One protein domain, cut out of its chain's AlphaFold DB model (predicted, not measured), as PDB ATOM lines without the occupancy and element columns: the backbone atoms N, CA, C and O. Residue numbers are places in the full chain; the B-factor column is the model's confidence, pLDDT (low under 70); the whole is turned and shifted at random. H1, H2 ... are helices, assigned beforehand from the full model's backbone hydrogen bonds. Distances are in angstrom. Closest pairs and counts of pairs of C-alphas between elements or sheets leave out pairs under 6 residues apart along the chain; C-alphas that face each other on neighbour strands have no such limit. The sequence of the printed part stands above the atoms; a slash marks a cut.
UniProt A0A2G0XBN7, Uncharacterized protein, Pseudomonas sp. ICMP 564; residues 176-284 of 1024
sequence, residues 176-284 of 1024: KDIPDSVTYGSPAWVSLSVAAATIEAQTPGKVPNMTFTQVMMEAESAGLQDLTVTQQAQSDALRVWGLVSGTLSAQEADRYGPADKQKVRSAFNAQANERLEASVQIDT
ATOM      1  N   LYS A 176     -56.430 -37.789 -18.689       90.31
ATOM      2  CA  LYS A 176     -57.612 -37.856 -17.826       90.31
ATOM      3  C   LYS A 176     -57.457 -36.890 -16.651       90.31
ATOM      4  O   LYS A 176     -56.351 -36.673 -16.159       90.31
ATOM      5  N   ASP A 177     -58.567 -36.329 -16.183       87.44
ATOM      6  CA  ASP A 177     -58.622 -35.507 -14.965       87.44
ATOM      7  C   ASP A 177     -57.670 -34.291 -14.965       87.44
ATOM      8  O   ASP A 177     -57.065 -33.958 -13.946       87.44
ATOM      9  N   ILE A 178     -57.515 -33.621 -16.116       84.75
ATOM     10  CA  ILE A 178     -56.793 -32.341 -16.196       84.75
ATOM     11  C   ILE A 178     -57.620 -31.269 -15.463       84.75
ATOM     12  O   ILE A 178     -58.775 -31.060 -15.840       84.75
ATOM     13  N   PRO A 179     -57.059 -30.558 -14.468       80.62
ATOM     14  CA  PRO A 179     -57.765 -29.461 -13.812       80.62
ATOM     15  C   PRO A 179     -58.113 -28.334 -14.795       80.62
ATOM     16  O   PRO A 179     -57.281 -27.959 -15.622       80.62
ATOM     17  N   ASP A 180     -59.293 -27.719 -14.654       78.81
ATOM     18  CA  ASP A 180     -59.738 -26.607 -15.517       78.81
ATOM     19  C   ASP A 180     -58.797 -25.391 -15.468       78.81
ATOM     20  O   ASP A 180     -58.740 -24.591 -16.406       78.81
ATOM     21  N   SER A 181     -58.024 -25.257 -14.385       73.31
ATOM     22  CA  SER A 181     -57.008 -24.218 -14.243       73.31
ATOM     23  C   SER A 181     -55.812 -24.423 -15.191       73.31
ATOM     24  O   SER A 181     -55.126 -23.450 -15.524       73.31
ATOM     25  N   VAL A 182     -55.589 -25.632 -15.719       81.25
ATOM     26  CA  VAL A 182     -54.568 -25.933 -16.737       81.25
ATOM     27  C   VAL A 182     -55.100 -25.597 -18.129       81.25
ATOM     28  O   VAL A 182     -55.527 -26.456 -18.900       81.25
ATOM     29  N   THR A 183     -55.081 -24.310 -18.459       87.44
ATOM     30  CA  THR A 183     -55.586 -23.819 -19.744       87.44
ATOM     31  C   THR A 183     -54.556 -23.951 -20.861       87.44
ATOM     32  O   THR A 183     -53.349 -23.854 -20.622       87.44
ATOM     33  N   TYR A 184     -55.027 -24.150 -22.092       89.69
ATOM     34  CA  TYR A 184     -54.173 -24.356 -23.260       89.69
ATOM     35  C   TYR A 184     -53.200 -23.191 -23.480       89.69
ATOM     36  O   TYR A 184     -53.597 -22.022 -23.504       89.69
ATOM     37  N   GLY A 185     -51.910 -23.515 -23.613       86.69
ATOM     38  CA  GLY A 185     -50.834 -22.533 -23.765       86.69
ATOM     39  C   GLY A 185     -50.451 -21.776 -22.487       86.69
ATOM     40  O   GLY A 185     -49.684 -20.820 -22.564       86.69
ATOM     41  N   SER A 186     -50.945 -22.179 -21.312       86.62
ATOM     42  CA  SER A 186     -50.473 -21.668 -20.016       86.62
ATOM     43  C   SER A 186     -49.104 -22.258 -19.614       86.62
ATOM     44  O   SER A 186     -48.671 -23.269 -20.161       86.62
ATOM     45  N   PRO A 187     -48.392 -21.688 -18.625       81.38
ATOM     46  CA  PRO A 187     -47.160 -22.294 -18.102       81.38
ATOM     47  C   PRO A 187     -47.346 -23.711 -17.531       81.38
ATOM     48  O   PRO A 187     -46.463 -24.560 -17.669       81.38
ATOM     49  N   ALA A 188     -48.505 -23.978 -16.924       77.62
ATOM     50  CA  ALA A 188     -48.870 -25.312 -16.458       77.62
ATOM     51  C   ALA A 188     -49.069 -26.276 -17.639       77.62
ATOM     52  O   ALA A 188     -48.583 -27.404 -17.599       77.62
ATOM     53  N   TRP A 189     -49.697 -25.802 -18.722       87.00
ATOM     54  CA  TRP A 189     -49.829 -26.550 -19.975       87.00
ATOM     55  C   TRP A 189     -48.471 -26.901 -20.586       87.00
ATOM     56  O   TRP A 189     -48.269 -28.041 -20.971       87.00
ATOM     57  N   VAL A 190     -47.508 -25.970 -20.595       85.75
ATOM     58  CA  VAL A 190     -46.136 -26.256 -21.063       85.75
ATOM     59  C   VAL A 190     -45.532 -27.431 -20.299       85.75
ATOM     60  O   VAL A 190     -44.985 -28.345 -20.907       85.75
ATOM     61  N   SER A 191     -45.662 -27.428 -18.972       80.50
ATOM     62  CA  SER A 191     -45.133 -28.507 -18.129       80.50
ATOM     63  C   SER A 191     -45.820 -29.845 -18.428       80.50
ATOM     64  O   SER A 191     -45.141 -30.864 -18.547       80.50
ATOM     65  N   LEU A 192     -47.145 -29.832 -18.611       85.56
ATOM     66  CA  LEU A 192     -47.937 -31.007 -18.976       85.56
ATOM     67  C   LEU A 192     -47.561 -31.559 -20.360       85.56
ATOM     68  O   LEU A 192     -47.349 -32.761 -20.491       85.56
ATOM     69  N   SER A 193     -47.434 -30.701 -21.377       89.44
ATOM     70  CA  SER A 193     -47.042 -31.093 -22.737       89.44
ATOM     71  C   SER A 193     -45.642 -31.706 -22.769       89.44
ATOM     72  O   SER A 193     -45.433 -32.723 -23.426       89.44
ATOM     73  N   VAL A 194     -44.685 -31.137 -22.025       84.38
ATOM     74  CA  VAL A 194     -43.329 -31.703 -21.914       84.38
ATOM     75  C   VAL A 194     -43.365 -33.077 -21.255       84.38
ATOM     76  O   VAL A 194     -42.753 -34.014 -21.768       84.38
ATOM     77  N   ALA A 195     -44.097 -33.210 -20.147       83.06
ATOM     78  CA  ALA A 195     -44.264 -34.477 -19.444       83.06
ATOM     79  C   ALA A 195     -44.876 -35.553 -20.353       83.06
ATOM     80  O   ALA A 195     -44.320 -36.641 -20.489       83.06
ATOM     81  N   ALA A 196     -45.971 -35.214 -21.034       90.06
ATOM     82  CA  ALA A 196     -46.660 -36.096 -21.963       90.06
ATOM     83  C   ALA A 196     -45.747 -36.568 -23.103       90.06
ATOM     84  O   ALA A 196     -45.594 -37.768 -23.312       90.06
ATOM     85  N   ALA A 197     -45.090 -35.639 -23.803       86.06
ATOM     86  CA  ALA A 197     -44.212 -35.965 -24.925       86.06
ATOM     87  C   ALA A 197     -43.011 -36.830 -24.502       86.06
ATOM     88  O   ALA A 197     -42.603 -37.731 -25.232       86.06
ATOM     89  N   THR A 198     -42.471 -36.592 -23.304       79.81
ATOM     90  CA  THR A 198     -41.353 -37.373 -22.758       79.81
ATOM     91  C   THR A 198     -41.767 -38.817 -22.462       79.81
ATOM     92  O   THR A 198     -41.034 -39.745 -22.797       79.81
ATOM     93  N   ILE A 199     -42.953 -39.022 -21.880       81.00
ATOM     94  CA  ILE A 199     -43.501 -40.363 -21.621       81.00
ATOM     95  C   ILE A 199     -43.832 -41.072 -22.940       81.00
ATOM     96  O   ILE A 199     -43.471 -42.234 -23.123       81.00
ATOM     97  N   GLU A 200     -44.476 -40.378 -23.881       84.12
ATOM     98  CA  GLU A 200     -44.853 -40.931 -25.189       84.12
ATOM     99  C   GLU A 200     -43.647 -41.349 -26.028       84.12
ATOM    100  O   GLU A 200     -43.714 -42.350 -26.734       84.12
ATOM    101  N   ALA A 201     -42.519 -40.646 -25.923       77.50
ATOM    102  CA  ALA A 201     -41.296 -41.042 -26.611       77.50
ATOM    103  C   ALA A 201     -40.722 -42.378 -26.109       77.50
ATOM    104  O   ALA A 201     -40.047 -43.078 -26.861       77.50
ATOM    105  N   GLN A 202     -40.981 -42.735 -24.849       74.88
ATOM    106  CA  GLN A 202     -40.541 -44.004 -24.268       74.88
ATOM    107  C   GLN A 202     -41.564 -45.110 -24.470       74.88
ATOM    108  O   GLN A 202     -41.218 -46.233 -24.826       74.88
ATOM    109  N   THR A 203     -42.831 -44.790 -24.212       77.75
ATOM    110  CA  THR A 203     -43.949 -45.726 -24.303       77.75
ATOM    111  C   THR A 203     -45.093 -45.086 -25.096       77.75
ATOM    112  O   THR A 203     -46.036 -44.566 -24.494       77.75
ATOM    113  N   PRO A 204     -45.045 -45.131 -26.442       82.56
ATOM    114  CA  PRO A 204     -46.091 -44.552 -27.279       82.56
ATOM    115  C   PRO A 204     -47.485 -45.127 -26.979       82.56
ATOM    116  O   PRO A 204     -47.695 -46.344 -27.026       82.56
ATOM    117  N   GLY A 205     -48.459 -44.254 -26.728       83.38
ATOM    118  CA  GLY A 205     -49.855 -44.562 -26.408       83.38
ATOM    119  C   GLY A 205     -50.164 -44.702 -24.922       83.38
ATOM    120  O   GLY A 205     -51.282 -45.075 -24.555       83.38
ATOM    121  N   LYS A 206     -49.192 -44.429 -24.051       88.56
ATOM    122  CA  LYS A 206     -49.379 -44.535 -22.606       88.56
ATOM    123  C   LYS A 206     -50.171 -43.356 -22.045       88.56
ATOM    124  O   LYS A 206     -51.072 -43.567 -21.233       88.56
ATOM    125  N   VAL A 207     -49.892 -42.137 -22.503       92.19
ATOM    126  CA  VAL A 207     -50.435 -40.891 -21.939       92.19
ATOM    127  C   VAL A 207     -51.962 -40.791 -22.014       92.19
ATOM    128  O   VAL A 207     -52.551 -40.437 -20.992       92.19
ATOM    129  N   PRO A 208     -52.649 -41.166 -23.116       90.75
ATOM    130  CA  PRO A 208     -54.117 -41.142 -23.172       90.75
ATOM    131  C   PRO A 208     -54.808 -41.997 -22.096       90.75
ATOM    132  O   PRO A 208     -55.991 -41.817 -21.803       90.75
ATOM    133  N   ASN A 209     -54.083 -42.942 -21.490       88.44
ATOM    134  CA  ASN A 209     -54.597 -43.812 -20.439       88.44
ATOM    135  C   ASN A 209     -54.287 -43.320 -19.020       88.44
ATOM    136  O   ASN A 209     -54.822 -43.891 -18.068       88.44
ATOM    137  N   MET A 210     -53.484 -42.264 -18.882       87.81
ATOM    138  CA  MET A 210     -53.012 -41.732 -17.607       87.81
ATOM    139  C   MET A 210     -53.859 -40.551 -17.127       87.81
ATOM    140  O   MET A 210     -54.390 -39.767 -17.917       87.81
ATOM    141  N   THR A 211     -53.955 -40.400 -15.808       87.81
ATOM    142  CA  THR A 211     -54.453 -39.167 -15.189       87.81
ATOM    143  C   THR A 211     -53.370 -38.095 -15.173       87.81
ATOM    144  O   THR A 211     -52.175 -38.402 -15.223       87.81
ATOM    145  N   PHE A 212     -53.771 -36.830 -15.033       80.69
ATOM    146  CA  PHE A 212     -52.859 -35.698 -14.866       80.69
ATOM    147  C   PHE A 212     -51.780 -35.980 -13.808       80.69
ATOM    148  O   PHE A 212     -50.589 -35.797 -14.054       80.69
ATOM    149  N   THR A 213     -52.183 -36.524 -12.658       72.19
ATOM    150  CA  THR A 213     -51.266 -36.857 -11.559       72.19
ATOM    151  C   THR A 213     -50.248 -37.923 -11.962       72.19
ATOM    152  O   THR A 213     -49.062 -37.779 -11.675       72.19
ATOM    153  N   GLN A 214     -50.685 -38.982 -12.648       80.06
ATOM    154  CA  GLN A 214     -49.788 -40.047 -13.106       80.06
ATOM    155  C   GLN A 214     -48.754 -39.516 -14.102       80.06
ATOM    156  O   GLN A 214     -47.576 -39.844 -13.978       80.06
ATOM    157  N   VAL A 215     -49.175 -38.666 -15.046       79.69
ATOM    158  CA  VAL A 215     -48.276 -38.052 -16.035       79.69
ATOM    159  C   VAL A 215     -47.205 -37.213 -15.344       79.69
ATOM    160  O   VAL A 215     -46.017 -37.385 -15.611       79.69
ATOM    161  N   MET A 216     -47.602 -36.347 -14.409       71.69
ATOM    162  CA  MET A 216     -46.651 -35.472 -13.724       71.69
ATOM    163  C   MET A 216     -45.677 -36.231 -12.807       71.69
ATOM    164  O   MET A 216     -44.552 -35.772 -12.634       71.69
ATOM    165  N   MET A 217     -46.072 -37.378 -12.237       64.19
ATOM    166  CA  MET A 217     -45.177 -38.220 -11.425       64.19
ATOM    167  C   MET A 217     -44.178 -39.013 -12.274       64.19
ATOM    168  O   MET A 217     -43.015 -39.143 -11.904       64.19
ATOM    169  N   GLU A 218     -44.618 -39.565 -13.403       69.88
ATOM    170  CA  GLU A 218     -43.774 -40.448 -14.210       69.88
ATOM    171  C   GLU A 218     -42.721 -39.680 -15.023       69.88
ATOM    172  O   GLU A 218     -41.597 -40.159 -15.208       69.88
ATOM    173  N   ALA A 219     -43.057 -38.462 -15.452       63.59
ATOM    174  CA  ALA A 219     -42.212 -37.636 -16.304       63.59
ATOM    175  C   ALA A 219     -40.822 -37.332 -15.720       63.59
ATOM    176  O   ALA A 219     -39.878 -37.167 -16.490       63.59
ATOM    177  N   GLU A 220     -40.663 -37.291 -14.391       54.72
ATOM    178  CA  GLU A 220     -39.353 -37.085 -13.755       54.72
ATOM    179  C   GLU A 220     -38.392 -38.241 -14.068       54.72
ATOM    180  O   GLU A 220     -37.249 -38.019 -14.462       54.72
ATOM    181  N   SER A 221     -38.875 -39.482 -13.973       53.66
ATOM    182  CA  SER A 221     -38.085 -40.669 -14.315       53.66
ATOM    183  C   SER A 221     -37.843 -40.789 -15.822       53.66
ATOM    184  O   SER A 221     -36.741 -41.146 -16.242       53.66
ATOM    185  N   ALA A 222     -38.843 -40.433 -16.636       51.22
ATOM    186  CA  ALA A 222     -38.759 -40.513 -18.087       51.22
ATOM    187  C   ALA A 222     -37.772 -39.471 -18.660       51.22
ATOM    188  O   ALA A 222     -36.897 -39.802 -19.463       51.22
ATOM    189  N   GLY A 223     -37.824 -38.224 -18.186       48.91
ATOM    190  CA  GLY A 223     -36.975 -37.136 -18.690       48.91
ATOM    191  C   GLY A 223     -35.477 -37.358 -18.481       48.91
ATOM    192  O   GLY A 223     -34.662 -36.893 -19.277       48.91
ATOM    193  N   LEU A 224     -35.101 -38.129 -17.458       47.41
ATOM    194  CA  LEU A 224     -33.705 -38.464 -17.171       47.41
ATOM    195  C   LEU A 224     -33.116 -39.515 -18.125       47.41
ATOM    196  O   LEU A 224     -31.893 -39.612 -18.229       47.41
ATOM    197  N   GLN A 225     -33.948 -40.287 -18.828       48.53
ATOM    198  CA  GLN A 225     -33.477 -41.343 -19.731       48.53
ATOM    199  C   GLN A 225     -33.163 -40.819 -21.143       48.53
ATOM    200  O   GLN A 225     -32.242 -41.330 -21.780       48.53
ATOM    201  N   ASP A 226     -33.875 -39.788 -21.626       54.00
ATOM    202  CA  ASP A 226     -33.607 -39.147 -22.923       54.00
ATOM    203  C   ASP A 226     -33.748 -37.613 -22.866       54.00
ATOM    204  O   ASP A 226     -34.799 -37.010 -23.111       54.00
ATOM    205  N   LEU A 227     -32.622 -36.961 -22.572       58.03
ATOM    206  CA  LEU A 227     -32.534 -35.502 -22.489       58.03
ATOM    207  C   LEU A 227     -32.765 -34.807 -23.840       58.03
ATOM    208  O   LEU A 227     -33.187 -33.655 -23.863       58.03
ATOM    209  N   THR A 228     -32.493 -35.467 -24.971       60.75
ATOM    210  CA  THR A 228     -32.662 -34.840 -26.295       60.75
ATOM    211  C   THR A 228     -34.138 -34.747 -26.662       60.75
ATOM    212  O   THR A 228     -34.594 -33.694 -27.111       60.75
ATOM    213  N   VAL A 229     -34.901 -35.812 -26.403       66.31
ATOM    214  CA  VAL A 229     -36.365 -35.804 -26.528       66.31
ATOM    215  C   VAL A 229     -36.975 -34.742 -25.617       66.31
ATOM    216  O   VAL A 229     -37.794 -33.944 -26.068       66.31
ATOM    217  N   THR A 230     -36.531 -34.684 -24.360       67.62
ATOM    218  CA  THR A 230     -37.037 -33.714 -23.378       67.62
ATOM    219  C   THR A 230     -36.805 -32.268 -23.843       67.62
ATOM    220  O   THR A 230     -37.715 -31.441 -23.784       67.62
ATOM    221  N   GLN A 231     -35.623 -31.957 -24.384       69.88
ATOM    222  CA  GLN A 231     -35.312 -30.630 -24.933       69.88
ATOM    223  C   GLN A 231     -36.162 -30.277 -26.160       69.88
ATOM    224  O   GLN A 231     -36.586 -29.127 -26.311       69.88
ATOM    225  N   GLN A 232     -36.426 -31.249 -27.037       77.31
ATOM    226  CA  GLN A 232     -37.295 -31.044 -28.195       77.31
ATOM    227  C   GLN A 232     -38.740 -30.775 -27.749       77.31
ATOM    228  O   GLN A 232     -39.321 -29.771 -28.159       77.31
ATOM    229  N   ALA A 233     -39.263 -31.586 -26.827       80.50
ATOM    230  CA  ALA A 233     -40.587 -31.408 -26.238       80.50
ATOM    231  C   ALA A 233     -40.745 -30.032 -25.568       80.50
ATOM    232  O   ALA A 233     -41.760 -29.360 -25.750       80.50
ATOM    233  N   GLN A 234     -39.724 -29.565 -24.839       81.19
ATOM    234  CA  GLN A 234     -39.712 -28.212 -24.275       81.19
ATOM    235  C   GLN A 234     -39.770 -27.137 -25.355       81.19
ATOM    236  O   GLN A 234     -40.511 -26.165 -25.206       81.19
ATOM    237  N   SER A 235     -39.004 -27.288 -26.438       86.00
ATOM    238  CA  SER A 235     -39.048 -26.336 -27.547       86.00
ATOM    239  C   SER A 235     -40.448 -26.281 -28.166       86.00
ATOM    240  O   SER A 235     -40.965 -25.188 -28.378       86.00
ATOM    241  N   ASP A 236     -41.086 -27.421 -28.413       88.00
ATOM    242  CA  ASP A 236     -42.406 -27.467 -29.049       88.00
ATOM    243  C   ASP A 236     -43.504 -26.901 -28.134       88.00
ATOM    244  O   ASP A 236     -44.306 -26.067 -28.559       88.00
ATOM    245  N   ALA A 237     -43.470 -27.228 -26.841       90.25
ATOM    246  CA  ALA A 237     -44.389 -26.658 -25.858       90.25
ATOM    247  C   ALA A 237     -44.205 -25.134 -25.701       90.25
ATOM    248  O   ALA A 237     -45.180 -24.379 -25.623       90.25
ATOM    249  N   LEU A 238     -42.956 -24.649 -25.712       91.69
ATOM    250  CA  LEU A 238     -42.665 -23.216 -25.673       91.69
ATOM    251  C   LEU A 238     -43.139 -22.494 -26.936       91.69
ATOM    252  O   LEU A 238     -43.518 -21.333 -26.834       91.69
ATOM    253  N   ARG A 239     -43.159 -23.140 -28.108       94.88
ATOM    254  CA  ARG A 239     -43.724 -22.556 -29.336       94.88
ATOM    255  C   ARG A 239     -45.196 -22.187 -29.150       94.88
ATOM    256  O   ARG A 239     -45.564 -21.042 -29.419       94.88
ATOM    257  N   VAL A 240     -45.999 -23.119 -28.627       93.69
ATOM    258  CA  VAL A 240     -47.426 -22.900 -28.318       93.69
ATOM    259  C   VAL A 240     -47.578 -21.758 -27.318       93.69
ATOM    260  O   VAL A 240     -48.294 -20.793 -27.580       93.69
ATOM    261  N   TRP A 241     -46.857 -21.818 -26.196       93.06
ATOM    262  CA  TRP A 241     -46.910 -20.764 -25.180       93.06
ATOM    263  C   TRP A 241     -46.481 -19.401 -25.732       93.06
ATOM    264  O   TRP A 241     -47.089 -18.381 -25.409       93.06
ATOM    265  N   GLY A 242     -45.462 -19.357 -26.591       93.94
ATOM    266  CA  GLY A 242     -44.980 -18.131 -27.216       93.94
ATOM    267  C   GLY A 242     -46.048 -17.447 -28.057       93.94
ATOM    268  O   GLY A 242     -46.229 -16.238 -27.929       93.94
ATOM    269  N   LEU A 243     -46.782 -18.220 -28.858       94.56
ATOM    270  CA  LEU A 243     -47.910 -17.725 -29.645       94.56
ATOM    271  C   LEU A 243     -49.057 -17.240 -28.739       94.56
ATOM    272  O   LEU A 243     -49.493 -16.095 -28.845       94.56
ATOM    273  N   VAL A 244     -49.494 -18.077 -27.793       92.81
ATOM    274  CA  VAL A 244     -50.641 -17.789 -26.909       92.81
ATOM    275  C   VAL A 244     -50.381 -16.578 -26.002       92.81
ATOM    276  O   VAL A 244     -51.268 -15.742 -25.801       92.81
ATOM    277  N   SER A 245     -49.158 -16.447 -25.479       91.19
ATOM    278  CA  SER A 245     -48.737 -15.342 -24.603       91.19
ATOM    279  C   SER A 245     -48.538 -14.007 -25.329       91.19
ATOM    280  O   SER A 245     -48.342 -12.991 -24.663       91.19
ATOM    281  N   GLY A 246     -48.561 -13.993 -26.668       91.88
ATOM    282  CA  GLY A 246     -48.226 -12.817 -27.479       91.88
ATOM    283  C   GLY A 246     -46.725 -12.522 -27.567       91.88
ATOM    284  O   GLY A 246     -46.333 -11.464 -28.054       91.88
ATOM    285  N   THR A 247     -45.869 -13.441 -27.108       93.12
ATOM    286  CA  THR A 247     -44.406 -13.327 -27.243       93.12
ATOM    287  C   THR A 247     -43.958 -13.539 -28.692       93.12
ATOM    288  O   THR A 247     -43.006 -12.905 -29.155       93.12
ATOM    289  N   LEU A 248     -44.636 -14.432 -29.413       93.75
ATOM    290  CA  LEU A 248     -44.438 -14.707 -30.831       93.75
ATOM    291  C   LEU A 248     -45.676 -14.263 -31.611       93.75
ATOM    292  O   LEU A 248     -46.807 -14.531 -31.210       93.75
ATOM    293  N   SER A 249     -45.457 -13.618 -32.750       91.69
ATOM    294  CA  SER A 249     -46.478 -13.485 -33.792       91.69
ATOM    295  C   SER A 249     -46.729 -14.830 -34.483       91.69
ATOM    296  O   SER A 249     -45.879 -15.717 -34.429       91.69
ATOM    297  N   ALA A 250     -47.848 -14.969 -35.202       89.94
ATOM    298  CA  ALA A 250     -48.128 -16.169 -36.000       89.94
ATOM    299  C   ALA A 250     -46.990 -16.492 -36.990       89.94
ATOM    300  O   ALA A 250     -46.554 -17.629 -37.081       89.94
ATOM    301  N   GLN A 251     -46.411 -15.474 -37.641       91.69
ATOM    302  CA  GLN A 251     -45.291 -15.649 -38.577       91.69
ATOM    303  C   GLN A 251     -44.001 -16.128 -37.889       91.69
ATOM    304  O   GLN A 251     -43.289 -16.982 -38.418       91.69
ATOM    305  N   GLU A 252     -43.678 -15.582 -36.711       94.44
ATOM    306  CA  GLU A 252     -42.532 -16.044 -35.912       94.44
ATOM    307  C   GLU A 252     -42.770 -17.459 -35.378       94.44
ATOM    308  O   GLU A 252     -41.846 -18.270 -35.359       94.44
ATOM    309  N   ALA A 253     -44.006 -17.766 -34.971       93.06
ATOM    310  CA  ALA A 253     -44.399 -19.100 -34.558       93.06
ATOM    311  C   ALA A 253     -44.318 -20.082 -35.727       93.06
ATOM    312  O   ALA A 253     -43.853 -21.183 -35.499       93.06
ATOM    313  N   ASP A 254     -44.665 -19.721 -36.962       91.06
ATOM    314  CA  ASP A 254     -44.563 -20.610 -38.130       91.06
ATOM    315  C   ASP A 254     -43.114 -20.869 -38.553       91.06
ATOM    316  O   ASP A 254     -42.735 -22.020 -38.780       91.06
ATOM    317  N   ARG A 255     -42.278 -19.824 -38.596       93.25
ATOM    318  CA  ARG A 255     -40.845 -19.951 -38.917       93.25
ATOM    319  C   ARG A 255     -40.065 -20.682 -37.822       93.25
ATOM    320  O   ARG A 255     -39.179 -21.476 -38.127       93.25
ATOM    321  N   TYR A 256     -40.339 -20.334 -36.567       92.56
ATOM    322  CA  TYR A 256     -39.734 -20.855 -35.340       92.56
ATOM    323  C   TYR A 256     -38.209 -21.079 -35.392       92.56
ATOM    324  O   TYR A 256     -37.680 -22.133 -35.020       92.56
ATOM    325  N   GLY A 257     -37.482 -20.064 -35.866       88.00
ATOM    326  CA  GLY A 257     -36.028 -20.107 -36.009       88.00
ATOM    327  C   GLY A 257     -35.280 -19.941 -34.675       88.00
ATOM    328  O   GLY A 257     -35.889 -19.689 -33.634       88.00
ATOM    329  N   PRO A 258     -33.935 -20.011 -34.674       82.88
ATOM    330  CA  PRO A 258     -33.129 -19.892 -33.451       82.88
ATOM    331  C   PRO A 258     -33.390 -18.615 -32.632       82.88
ATOM    332  O   PRO A 258     -33.413 -18.662 -31.404       82.88
ATOM    333  N   ALA A 259     -33.629 -17.482 -33.302       82.00
ATOM    334  CA  ALA A 259     -33.959 -16.219 -32.642       82.00
ATOM    335  C   ALA A 259     -35.328 -16.272 -31.940       82.00
ATOM    336  O   ALA A 259     -35.452 -15.825 -30.800       82.00
ATOM    337  N   ASP A 260     -36.325 -16.882 -32.587       90.44
ATOM    338  CA  ASP A 260     -37.681 -17.042 -32.055       90.44
ATOM    339  C   ASP A 260     -37.662 -17.961 -30.817       90.44
ATOM    340  O   ASP A 260     -38.231 -17.624 -29.776       90.44
ATOM    341  N   LYS A 261     -36.894 -19.063 -30.881       85.69
ATOM    342  CA  LYS A 261     -36.638 -19.973 -29.748       85.69
ATOM    343  C   LYS A 261     -35.994 -19.258 -28.556       85.69
ATOM    344  O   LYS A 261     -36.419 -19.435 -27.416       85.69
ATOM    345  N   GLN A 262     -34.987 -18.416 -28.797       80.06
ATOM    346  CA  GLN A 262     -34.331 -17.663 -27.726       80.06
ATOM    347  C   GLN A 262     -35.248 -16.596 -27.116       80.06
ATOM    348  O   GLN A 262     -35.246 -16.420 -25.893       80.06
ATOM    349  N   LYS A 263     -36.032 -15.901 -27.948       86.88
ATOM    350  CA  LYS A 263     -37.013 -14.891 -27.528       86.88
ATOM    351  C   LYS A 263     -38.040 -15.503 -26.578       86.88
ATOM    352  O   LYS A 263     -38.198 -15.019 -25.457       86.88
ATOM    353  N   VAL A 264     -38.667 -16.607 -26.989       88.81
ATOM    354  CA  VAL A 264     -39.702 -17.271 -26.191       88.81
ATOM    355  C   VAL A 264     -39.149 -17.862 -24.899       88.81
ATOM    356  O   VAL A 264     -39.726 -17.660 -23.835       88.81
ATOM    357  N   ARG A 265     -37.969 -18.489 -24.957       78.38
ATOM    358  CA  ARG A 265     -37.268 -19.009 -23.780       78.38
ATOM    359  C   ARG A 265     -36.987 -17.917 -22.750       78.38
ATOM    360  O   ARG A 265     -37.267 -18.084 -21.566       78.38
ATOM    361  N   SER A 266     -36.442 -16.791 -23.204       78.31
ATOM    362  CA  SER A 266     -36.090 -15.670 -22.325       78.31
ATOM    363  C   SER A 266     -37.332 -15.078 -21.658       78.31
ATOM    364  O   SER A 266     -37.317 -14.842 -20.452       78.31
ATOM    365  N   ALA A 267     -38.416 -14.899 -22.419       83.50
ATOM    366  CA  ALA A 267     -39.686 -14.402 -21.898       83.50
ATOM    367  C   ALA A 267     -40.319 -15.374 -20.887       83.50
ATOM    368  O   ALA A 267     -40.730 -14.948 -19.809       83.50
ATOM    369  N   PHE A 268     -40.332 -16.676 -21.194       81.56
ATOM    370  CA  PHE A 268     -40.882 -17.701 -20.305       81.56
ATOM    371  C   PHE A 268     -40.163 -17.720 -18.955       81.56
ATOM    372  O   PHE A 268     -40.805 -17.711 -17.905       81.56
ATOM    373  N   ASN A 269     -38.829 -17.675 -18.974       71.81
ATOM    374  CA  ASN A 269     -38.019 -17.645 -17.759       71.81
ATOM    375  C   ASN A 269     -38.182 -16.355 -16.965       71.81
ATOM    376  O   ASN A 269     -38.238 -16.401 -15.739       71.81
ATOM    377  N   ALA A 270     -38.239 -15.208 -17.646       75.56
ATOM    378  CA  ALA A 270     -38.471 -13.930 -16.988       75.56
ATOM    379  C   ALA A 270     -39.810 -13.954 -16.242       75.56
ATOM    380  O   ALA A 270     -39.856 -13.633 -15.055       75.56
ATOM    381  N   GLN A 271     -40.871 -14.439 -16.898       80.69
ATOM    382  CA  GLN A 271     -42.172 -14.605 -16.261       80.69
ATOM    383  C   GLN A 271     -42.118 -15.619 -15.110       80.69
ATOM    384  O   GLN A 271     -42.669 -15.361 -14.045       80.69
ATOM    385  N   ALA A 272     -41.451 -16.762 -15.284       70.62
ATOM    386  CA  ALA A 272     -41.335 -17.779 -14.242       70.62
ATOM    387  C   ALA A 272     -40.602 -17.265 -12.989       70.62
ATOM    388  O   ALA A 272     -41.064 -17.503 -11.874       70.62
ATOM    389  N   ASN A 273     -39.509 -16.517 -13.170       65.00
ATOM    390  CA  ASN A 273     -38.763 -15.895 -12.077       65.00
ATOM    391  C   ASN A 273     -39.606 -14.843 -11.351       65.00
ATOM    392  O   ASN A 273     -39.656 -14.857 -10.124       65.00
ATOM    393  N   GLU A 274     -40.318 -13.984 -12.088       72.62
ATOM    394  CA  GLU A 274     -41.184 -12.973 -11.477       72.62
ATOM    395  C   GLU A 274     -42.308 -13.626 -10.657       72.62
ATOM    396  O   GLU A 274     -42.575 -13.215  -9.533       72.62
ATOM    397  N   ARG A 275     -42.922 -14.704 -11.168       72.75
ATOM    398  CA  ARG A 275     -43.938 -15.479 -10.433       72.75
ATOM    399  C   ARG A 275     -43.373 -16.141  -9.172       72.75
ATOM    400  O   ARG A 275     -44.049 -16.174  -8.147       72.75
ATOM    401  N   LEU A 276     -42.141 -16.653  -9.229       61.28
ATOM    402  CA  LEU A 276     -41.488 -17.285  -8.079       61.28
ATOM    403  C   LEU A 276     -41.187 -16.250  -6.990       61.28
ATOM    404  O   LEU A 276     -41.481 -16.473  -5.816       61.28
ATOM    405  N   GLU A 277     -40.643 -15.098  -7.384       65.19
ATOM    406  CA  GLU A 277     -40.410 -13.974  -6.477       65.19
ATOM    407  C   GLU A 277     -41.716 -13.457  -5.874       65.19
ATOM    408  O   GLU A 277     -41.782 -13.246  -4.664       65.19
ATOM    409  N   ALA A 278     -42.766 -13.317  -6.688       70.38
ATOM    410  CA  ALA A 278     -44.080 -12.860  -6.251       70.38
ATOM    411  C   ALA A 278     -44.688 -13.771  -5.182       70.38
ATOM    412  O   ALA A 278     -45.237 -13.274  -4.199       70.38
ATOM    413  N   SER A 279     -44.534 -15.090  -5.321       64.50
ATOM    414  CA  SER A 279     -45.028 -16.026  -4.314       64.50
ATOM    415  C   SER A 279     -44.357 -15.829  -2.954       64.50
ATOM    416  O   SER A 279     -45.027 -15.919  -1.930       64.50
ATOM    417  N   VAL A 280     -43.057 -15.525  -2.923       62.06
ATOM    418  CA  VAL A 280     -42.341 -15.229  -1.669       62.06
ATOM    419  C   VAL A 280     -42.703 -13.840  -1.139       62.06
ATOM    420  O   VAL A 280     -42.830 -13.639   0.066       62.06
ATOM    421  N   GLN A 281     -42.889 -12.876  -2.035       72.69
ATOM    422  CA  GLN A 281     -43.232 -11.495  -1.713       72.69
ATOM    423  C   GLN A 281     -44.615 -11.356  -1.059       72.69
ATOM    424  O   GLN A 281     -44.750 -10.606  -0.091       72.69
ATOM    425  N   ILE A 282     -45.622 -12.095  -1.532       69.81
ATOM    426  CA  ILE A 282     -46.978 -12.111  -0.949       69.81
ATOM    427  C   ILE A 282     -46.962 -12.643   0.486       69.81
ATOM    428  O   ILE A 282     -47.619 -12.078   1.363       69.81
ATOM    429  N   ASP A 283     -46.162 -13.678   0.735       65.88
ATOM    430  CA  ASP A 283     -46.023 -14.318   2.046       65.88
ATOM    431  C   ASP A 283     -45.120 -13.539   3.019       65.88
ATOM    432  O   ASP A 283     -44.904 -13.977   4.151       65.88
ATOM    433  N   THR A 284     -44.608 -12.364   2.630       72.00
ATOM    434  CA  THR A 284     -43.736 -11.551   3.493       72.00
ATOM    435  C   THR A 284     -44.427 -11.236   4.820       72.00
ATOM    436  O   THR A 284     -45.489 -10.617   4.848       72.00
TER     437      THR A 284
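What this domain is: This is residues 176 to 284 of the 1024 residues of an uncharacterized protein of Pseudomonas sp. ICMP 564 (UniProt A0A2G0XBN7). Two helices, H1 and H3, lie side by side, with H2 crossing H1 on one side and the long H5 crossing the last part of H3, where short H4 also packs. Residues 273 to 284, of which 273 to 282 belong to H5, stand free and stick out as an arm. The printed part has 109 residues, with five named helices in the order H1 to H5 and no named strand: all helix. It is compact, with a radius of gyration of the C-alphas of 14.9 A, and spans 42 by 32 by 26 A.

How they stand to each other: After residues 176 to 186 comes H1, residues 187 to 202. H2, residues 212 to 223, touches H1 at a steep tilt of 60 degrees, closest at the C-alphas of Ala 195 and Ala 219, 4.9 A apart. The hub is H3, residues 227 to 244, which touches H1, closest at the C-alphas of Val 190 and Ala 237, 5.1 A, opposite ways at a shallow tilt of 34 degrees, only just short of steep. H4, residues 250 to 255, makes a helical hairpin with H3, closest at the C-alphas of Leu 243 and Ala 253, 6.2 A. H5, residues 258 to 282, touches H3 with residues 261 to 268 alone, about perpendicular at 81 degrees, closest at the C-alphas of Gly 242 and Val 264, 5.4 A. H2 and H5 are apart. The helix packing is part aligned, part crossed. Every O i to N i+4 pair is within hydrogen-bond range in H3, H4 and H5; in H1 11 of 12 are, in H2 6 of 8.

Where its parts are: H1 begins at C-alpha 187 (-47.160, -22.294, -18.102) and is 23.5 A long, H2 16.4 A, H3 25.7 A and H4 8.7 A. H5, 36.2 A, ends at C-alpha 282 (-46.978, -12.111, -0.949).

The domain as a whole: The C-alphas farthest apart, of Pro 204 and Thr 284, are 45.2 A apart. The printed part has no cut and no long link. Its mean pLDDT is 79.7; residues 217 to 231 are under 70, as are 273, 276 to 277, 279 to 280 and 282 to 283.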